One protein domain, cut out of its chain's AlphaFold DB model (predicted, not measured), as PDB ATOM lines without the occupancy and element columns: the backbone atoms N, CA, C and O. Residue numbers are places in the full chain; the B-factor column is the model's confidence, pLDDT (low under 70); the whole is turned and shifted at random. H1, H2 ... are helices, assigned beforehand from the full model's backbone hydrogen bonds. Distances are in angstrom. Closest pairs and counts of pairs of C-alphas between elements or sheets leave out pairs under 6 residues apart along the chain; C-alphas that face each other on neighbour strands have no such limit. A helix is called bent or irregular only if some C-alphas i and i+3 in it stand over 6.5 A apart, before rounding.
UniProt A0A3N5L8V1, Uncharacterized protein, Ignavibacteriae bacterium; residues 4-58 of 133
ATOM      1  N   VAL A   4     150.780 100.415 193.136       66.00
ATOM      2  CA  VAL A   4     150.989 101.624 193.945       66.00
ATOM      3  C   VAL A   4     152.034 102.554 193.312       66.00
ATOM      4  O   VAL A   4     151.835 103.764 193.261       66.00
ATOM      5  N   GLN A   5     153.114 102.018 192.733       65.12
ATOM      6  CA  GLN A   5     154.151 102.838 192.086       65.12
ATOM      7  C   GLN A   5     153.595 103.550 190.847       65.12
ATOM      8  O   GLN A   5     153.774 104.755 190.678       65.12
ATOM      9  N   LYS A   6     152.857 102.808 190.011       73.75
ATOM     10  CA  LYS A   6     152.261 103.333 188.776       73.75
ATOM     11  C   LYS A   6     151.178 104.378 189.052       73.75
ATOM     12  O   LYS A   6     151.052 105.335 188.291       73.75
ATOM     13  N   SER A   7     150.384 104.206 190.109       75.88
ATOM     14  CA  SER A   7     149.342 105.174 190.481       75.88
ATOM     15  C   SER A   7     149.931 106.475 191.037       75.88
ATOM     16  O   SER A   7     149.497 107.547 190.618       75.88
ATOM     17  N   LEU A   8     150.975 106.402 191.871       73.75
ATOM     18  CA  LEU A   8     151.703 107.581 192.359       73.75
ATOM     19  C   LEU A   8     152.421 108.342 191.231       73.75
ATOM     20  O   LEU A   8     152.404 109.571 191.205       73.75
ATOM     21  N   GLU A   9     153.022 107.632 190.272       71.62
ATOM     22  CA  GLU A   9     153.689 108.244 189.115       71.62
ATOM     23  C   GLU A   9     152.693 108.952 188.179       71.62
ATOM     24  O   GLU A   9     152.949 110.062 187.705       71.62
ATOM     25  N   ARG A  10     151.519 108.349 187.947       74.38
ATOM     26  CA  ARG A  10     150.438 108.975 187.168       74.38
ATOM     27  C   ARG A  10     149.867 110.207 187.866       74.38
ATOM     28  O   ARG A  10     149.613 111.200 187.189       74.38
ATOM     29  N   ALA A  11     149.684 110.158 189.187       71.12
ATOM     30  CA  ALA A  11     149.198 111.298 189.964       71.12
ATOM     31  C   ALA A  11     150.164 112.493 189.871       71.12
ATOM     32  O   ALA A  11     149.748 113.591 189.508       71.12
ATOM     33  N   ASP A  12     151.460 112.255 190.088       70.44
ATOM     34  CA  ASP A  12     152.515 113.265 189.952       70.44
ATOM     35  C   ASP A  12     152.546 113.881 188.542       70.44
ATOM     36  O   ASP A  12     152.538 115.102 188.374       70.44
ATOM     37  N   LYS A  13     152.476 113.044 187.499       75.44
ATOM     38  CA  LYS A  13     152.497 113.508 186.106       75.44
ATOM     39  C   LYS A  13     151.287 114.381 185.751       75.44
ATOM     40  O   LYS A  13     151.462 115.365 185.036       75.44
ATOM     41  N   THR A  14     150.090 114.053 186.240       74.62
ATOM     42  CA  THR A  14     148.856 114.812 185.960       74.62
ATOM     43  C   THR A  14     148.790 116.132 186.730       74.62
ATOM     44  O   THR A  14     148.334 117.133 186.182       74.62
ATOM     45  N   ILE A  15     149.269 116.157 187.978       74.19
ATOM     46  CA  ILE A  15     149.285 117.369 188.812       74.19
ATOM     47  C   ILE A  15     150.343 118.361 188.311       74.19
ATOM     48  O   ILE A  15     150.095 119.566 188.265       74.19
ATOM     49  N   ASN A  16     151.519 117.870 187.902       67.31
ATOM     50  CA  ASN A  16     152.665 118.733 187.619       67.31
ATOM     51  C   ASN A  16     152.910 119.048 186.131       67.31
ATOM     52  O   ASN A  16     153.677 119.974 185.853       67.31
ATOM     53  N   LYS A  17     152.295 118.345 185.162       75.94
ATOM     54  CA  LYS A  17     152.537 118.582 183.719       75.94
ATOM     55  C   LYS A  17     151.281 118.987 182.937       75.94
ATOM     56  O   LYS A  17     150.189 118.475 183.151       75.94
ATOM     57  N   GLY A  18     151.478 119.863 181.947       76.81
ATOM     58  CA  GLY A  18     150.466 120.246 180.953       76.81
ATOM     59  C   GLY A  18     149.463 121.312 181.415       76.81
ATOM     60  O   GLY A  18     149.590 121.891 182.493       76.81
ATOM     61  N   PHE A  19     148.456 121.568 180.573       78.19
ATOM     62  CA  PHE A  19     147.380 122.546 180.801       78.19
ATOM     63  C   PHE A  19     146.652 122.335 182.139       78.19
ATOM     64  O   PHE A  19     146.363 123.298 182.846       78.19
ATOM     65  N   MET A  20     146.459 121.076 182.543       78.00
ATOM     66  CA  MET A  20     145.854 120.727 183.832       78.00
ATOM     67  C   MET A  20     146.686 121.192 185.025       78.00
ATOM     68  O   MET A  20     146.113 121.677 185.995       78.00
ATOM     69  N   GLY A  21     148.019 121.124 184.957       76.62
ATOM     70  CA  GLY A  21     148.886 121.633 186.022       76.62
ATOM     71  C   GLY A  21     148.811 123.157 186.167       76.62
ATOM     72  O   GLY A  21     148.815 123.675 187.284       76.62
ATOM     73  N   TRP A  22     148.671 123.887 185.052       79.94
ATOM     74  CA  TRP A  22     148.436 125.336 185.086       79.94
ATOM     75  C   TRP A  22     147.052 125.685 185.659       79.94
ATOM     76  O   TRP A  22     146.981 126.515 186.564       79.94
ATOM     77  N   ILE A  23     145.984 125.001 185.224       82.31
ATOM     78  CA  ILE A  23     144.629 125.163 185.791       82.31
ATOM     79  C   ILE A  23     144.644 124.872 187.293       82.31
ATOM     80  O   ILE A  23     144.170 125.673 188.091       82.31
ATOM     81  N   THR A  24     145.232 123.753 187.703       77.44
ATOM     82  CA  THR A  24     145.274 123.319 189.106       77.44
ATOM     83  C   THR A  24     145.946 124.371 189.987       77.44
ATOM     84  O   THR A  24     145.412 124.737 191.033       77.44
ATOM     85  N   ARG A  25     147.084 124.929 189.545       78.94
ATOM     86  CA  ARG A  25     147.769 126.017 190.262       78.94
ATOM     87  C   ARG A  25     146.936 127.295 190.334       78.94
ATOM     88  O   ARG A  25     147.021 127.991 191.344       78.94
ATOM     89  N   LEU A  26     146.168 127.609 189.288       84.12
ATOM     90  CA  LEU A  26     145.321 128.802 189.236       84.12
ATOM     91  C   LEU A  26     144.114 128.687 190.177       84.12
ATOM     92  O   LEU A  26     143.873 129.594 190.964       84.12
ATOM     93  N   PHE A  27     143.383 127.573 190.121       83.12
ATOM     94  CA  PHE A  27     142.139 127.397 190.874       83.12
ATOM     95  C   PHE A  27     142.359 126.985 192.338       83.12
ATOM     96  O   PHE A  27     141.576 127.384 193.193       83.12
ATOM     97  N   MET A  28     143.412 126.216 192.651       83.81
ATOM     98  CA  MET A  28     143.666 125.720 194.019       83.81
ATOM     99  C   MET A  28     144.784 126.467 194.762       83.81
ATOM    100  O   MET A  28     144.950 126.299 195.970       83.81
ATOM    101  N   GLY A  29     145.537 127.325 194.070       83.81
ATOM    102  CA  GLY A  29     146.623 128.113 194.651       83.81
ATOM    103  C   GLY A  29     147.925 127.328 194.870       83.81
ATOM    104  O   GLY A  29     147.951 126.105 195.005       83.81
ATOM    105  N   LYS A  30     149.051 128.056 194.925       79.12
ATOM    106  CA  LYS A  30     150.405 127.470 195.031       79.12
ATOM    107  C   LYS A  30     150.607 126.642 196.305       79.12
ATOM    108  O   LYS A  30     151.142 125.546 196.229       79.12
ATOM    109  N   LYS A  31     150.097 127.126 197.445       77.00
ATOM    110  CA  LYS A  31     150.252 126.459 198.750       77.00
ATOM    111  C   LYS A  31     149.670 125.040 198.764       77.00
ATOM    112  O   LYS A  31     150.283 124.146 199.333       77.00
ATOM    113  N   PHE A  32     148.522 124.829 198.117       80.25
ATOM    114  CA  PHE A  32     147.906 123.505 198.020       80.25
ATOM    115  C   PHE A  32     148.745 122.555 197.161       80.25
ATOM    116  O   PHE A  32     148.985 121.416 197.546       80.25
ATOM    117  N   VAL A  33     149.224 123.029 196.009       80.88
ATOM    118  CA  VAL A  33     150.057 122.223 195.105       80.88
ATOM    119  C   VAL A  33     151.381 121.843 195.768       80.88
ATOM    120  O   VAL A  33     151.807 120.695 195.658       80.88
ATOM    121  N   ASP A  34     151.999 122.766 196.504       82.38
ATOM    122  CA  ASP A  34     153.230 122.499 197.252       82.38
ATOM    123  C   ASP A  34     152.999 121.438 198.340       82.38
ATOM    124  O   ASP A  34     153.768 120.483 198.448       82.38
ATOM    125  N   GLN A  35     151.895 121.542 199.085       81.75
ATOM    126  CA  GLN A  35     151.513 120.558 200.099       81.75
ATOM    127  C   GLN A  35     151.183 119.182 199.490       81.75
ATOM    128  O   GLN A  35     151.590 118.150 200.026       81.75
ATOM    129  N   ALA A  36     150.492 119.144 198.348       81.44
ATOM    130  CA  ALA A  36     150.197 117.907 197.628       81.44
ATOM    131  C   ALA A  36     151.481 117.228 197.124       81.44
ATOM    132  O   ALA A  36     151.649 116.018 197.280       81.44
ATOM    133  N   ASN A  37     152.421 118.008 196.582       78.69
ATOM    134  CA  ASN A  37     153.731 117.510 196.167       78.69
ATOM    135  C   ASN A  37     154.541 116.966 197.351       78.69
ATOM    136  O   ASN A  37     155.150 115.903 197.229       78.69
ATOM    137  N   GLN A  38     154.512 117.638 198.507       80.31
ATOM    138  CA  GLN A  38     155.136 117.136 199.736       80.31
ATOM    139  C   GLN A  38     154.551 115.778 200.149       80.31
ATOM    140  O   GLN A  38     155.304 114.818 200.309       80.31
ATOM    141  N   GLY A  39     153.220 115.651 200.216       76.25
ATOM    142  CA  GLY A  39     152.561 114.386 200.558       76.25
ATOM    143  C   GLY A  39     152.880 113.247 199.582       76.25
ATOM    144  O   GLY A  39     153.134 112.117 200.003       76.25
ATOM    145  N   LEU A  40     152.937 113.535 198.278       76.56
ATOM    146  CA  LEU A  40     153.300 112.553 197.250       76.56
ATOM    147  C   LEU A  40     154.765 112.111 197.341       76.56
ATOM    148  O   LEU A  40     155.055 110.923 197.180       76.56
ATOM    149  N   ASN A  41     155.689 113.035 197.608       76.19
ATOM    150  CA  ASN A  41     157.106 112.714 197.781       76.19
ATOM    151  C   ASN A  41     157.334 111.854 199.027       76.19
ATOM    152  O   ASN A  41     158.037 110.847 198.947       76.19
ATOM    153  N   MET A  42     156.661 112.174 200.136       72.25
ATOM    154  CA  MET A  42     156.658 111.331 201.332       72.25
ATOM    155  C   MET A  42     156.105 109.941 201.005       72.25
ATOM    156  O   MET A  42     156.766 108.937 201.262       72.25
ATOM    157  N   ALA A  43     154.943 109.848 200.351       70.44
ATOM    158  CA  ALA A  43     154.360 108.563 199.972       70.44
ATOM    159  C   ALA A  43     155.320 107.718 199.118       70.44
ATOM    160  O   ALA A  43     155.515 106.537 199.412       70.44
ATOM    161  N   LYS A  44     155.976 108.304 198.106       68.88
ATOM    162  CA  LYS A  44     157.003 107.617 197.299       68.88
ATOM    163  C   LYS A  44     158.172 107.138 198.164       68.88
ATOM    164  O   LYS A  44     158.603 105.992 198.020       68.88
ATOM    165  N   GLN A  45     158.662 107.972 199.080       67.75
ATOM    166  CA  GLN A  45     159.768 107.608 199.958       67.75
ATOM    167  C   GLN A  45     159.416 106.397 200.824       67.75
ATOM    168  O   GLN A  45     160.144 105.412 200.785       67.75
ATOM    169  N   TYR A  46     158.266 106.400 201.501       67.06
ATOM    170  CA  TYR A  46     157.886 105.329 202.429       67.06
ATOM    171  C   TYR A  46     157.334 104.053 201.764       67.06
ATOM    172  O   TYR A  46     157.479 102.975 202.336       67.06
ATOM    173  N   SER A  47     156.721 104.133 200.575       62.97
ATOM    174  CA  SER A  47     156.058 102.976 199.936       62.97
ATOM    175  C   SER A  47     156.832 102.337 198.778       62.97
ATOM    176  O   SER A  47     156.589 101.174 198.457       62.97
ATOM    177  N   VAL A  48     157.754 103.066 198.140       56.62
ATOM    178  CA  VAL A  48     158.363 102.642 196.868       56.62
ATOM    179  C   VAL A  48     159.865 102.399 196.991       56.62
ATOM    180  O   VAL A  48     160.326 101.339 196.575       56.62
ATOM    181  N   ASN A  49     160.614 103.333 197.584       55.56
ATOM    182  CA  ASN A  49     162.083 103.270 197.620       55.56
ATOM    183  C   ASN A  49     162.668 102.981 199.014       55.56
ATOM    184  O   ASN A  49     163.812 102.531 199.100       55.56
ATOM    185  N   ALA A  50     161.895 103.166 200.093       65.25
ATOM    186  CA  ALA A  50     162.368 102.950 201.462       65.25
ATOM    187  C   ALA A  50     162.975 101.560 201.715       65.25
ATOM    188  O   ALA A  50     164.036 101.520 202.333       65.25
ATOM    189  N   PRO A  51     162.399 100.425 201.268       72.56
ATOM    190  CA  PRO A  51     162.943  99.116 201.633       72.56
ATOM    191  C   PRO A  51     164.320  98.848 201.018       72.56
ATOM    192  O   PRO A  51     165.234  98.441 201.728       72.56
ATOM    193  N   ALA A  52     164.487  99.120 199.719       79.62
ATOM    194  CA  ALA A  52     165.741  98.878 199.007       79.62
ATOM    195  C   ALA A  52     166.842  99.851 199.451       79.62
ATOM    196  O   ALA A  52     167.958  99.423 199.733       79.62
ATOM    197  N   GLN A  53     166.519 101.142 199.591       80.56
ATOM    198  CA  GLN A  53     167.482 102.140 200.059       80.56
ATOM    199  C   GLN A  53     167.880 101.895 201.520       80.56
ATOM    200  O   GLN A  53     169.059 101.972 201.858       80.56
ATOM    201  N   ARG A  54     166.928 101.515 202.386       86.00
ATOM    202  CA  ARG A  54     167.218 101.119 203.772       86.00
ATOM    203  C   ARG A  54     168.097  99.873 203.819       86.00
ATOM    204  O   ARG A  54     169.064  99.869 204.564       86.00
ATOM    205  N   GLN A  55     167.808  98.840 203.027       87.31
ATOM    206  CA  GLN A  55     168.653  97.639 202.951       87.31
ATOM    207  C   GLN A  55     170.066  97.963 202.459       87.31
ATOM    208  O   GLN A  55     171.037  97.492 203.045       87.31
ATOM    209  N   GLN A  56     170.187  98.813 201.438       89.94
ATOM    210  CA  GLN A  56     171.480  99.262 200.938       89.94
ATOM    211  C   GLN A  56     172.259 100.010 202.024       89.94
ATOM    212  O   GLN A  56     173.382  99.626 202.324       89.94
ATOM    213  N   LEU A  57     171.653 100.999 202.687       92.00
ATOM    214  CA  LEU A  57     172.289 101.729 203.789       92.00
ATOM    215  C   LEU A  57     172.622 100.826 204.981       92.00
ATOM    216  O   LEU A  57     173.648 101.029 205.621       92.00
ATOM    217  N   MET A  58     171.826  99.791 205.260       91.94
ATOM    218  CA  MET A  58     172.163  98.796 206.283       91.94
ATOM    219  C   MET A  58     173.461  98.048 205.955       91.94
ATOM    220  O   MET A  58     174.249  97.777 206.864       91.94
TER     221      MET A  58
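Overview. This is residues 4 to 58 of the 133 residues of an uncharacterized protein of Ignavibacteriae bacterium (UniProt A0A3N5L8V1). The long arm H3a lies side by side with H1, which runs the opposite way, and H2 joins them across one end as in a narrow U; beyond the other end, H3b lengthens the model. The printed part has 55 residues, all helix by class, with H1, H2 and H3 in chain order and no named strand. It is loose, with a radius of gyration of the C-alphas of 13.7 A and spans of 44 by 21 by 13 A.

Along the chain. Find C-alpha 30 at (150.405, 127.470, 195.031), where H3, residues 30 to 58, begins. By its hydrogen bonds it was assigned as one helix, but it is bent: C-alphas 48 and 51 are 7.5 A apart. Arm H3a, residues 30 to 48, is 26.1 A long; arm H3b, residues 51 to 58, ends at C-alpha 58, (172.163, 98.796, 206.283). H1, residues 4 to 16, spans 18.3 A; H2 is residues 18 to 28.

Arrangement. H3a and H3b are only just about perpendicular, at 70.5 degrees. H1 touches H3a, closest at the C-alphas of Gln 5 and Val 48, 6.4 A, opposite ways at a shallow tilt of 19 degrees. H1, with residues 14 to 15 alone, and H2 touch only at the corner, closest at C-alphas Ile 15 and Gly 21, 5.1 A. H2 and H3a are close but not clearly touching, closest at C-alphas Arg 25 and Val 33, 6.6 A. H3b is apart from H1 and H2. In H1, H2, H3a and H3b every O i to N i+4 pair is within hydrogen-bond range.

Size, cuts and confidence. The farthest C-alphas, Phe 27 and Met 58, are 44.2 A apart. The printed part has no cut, and both links are tight. Look for pLDDT under 70 at residues 4 to 5, 16 and 44 to 50.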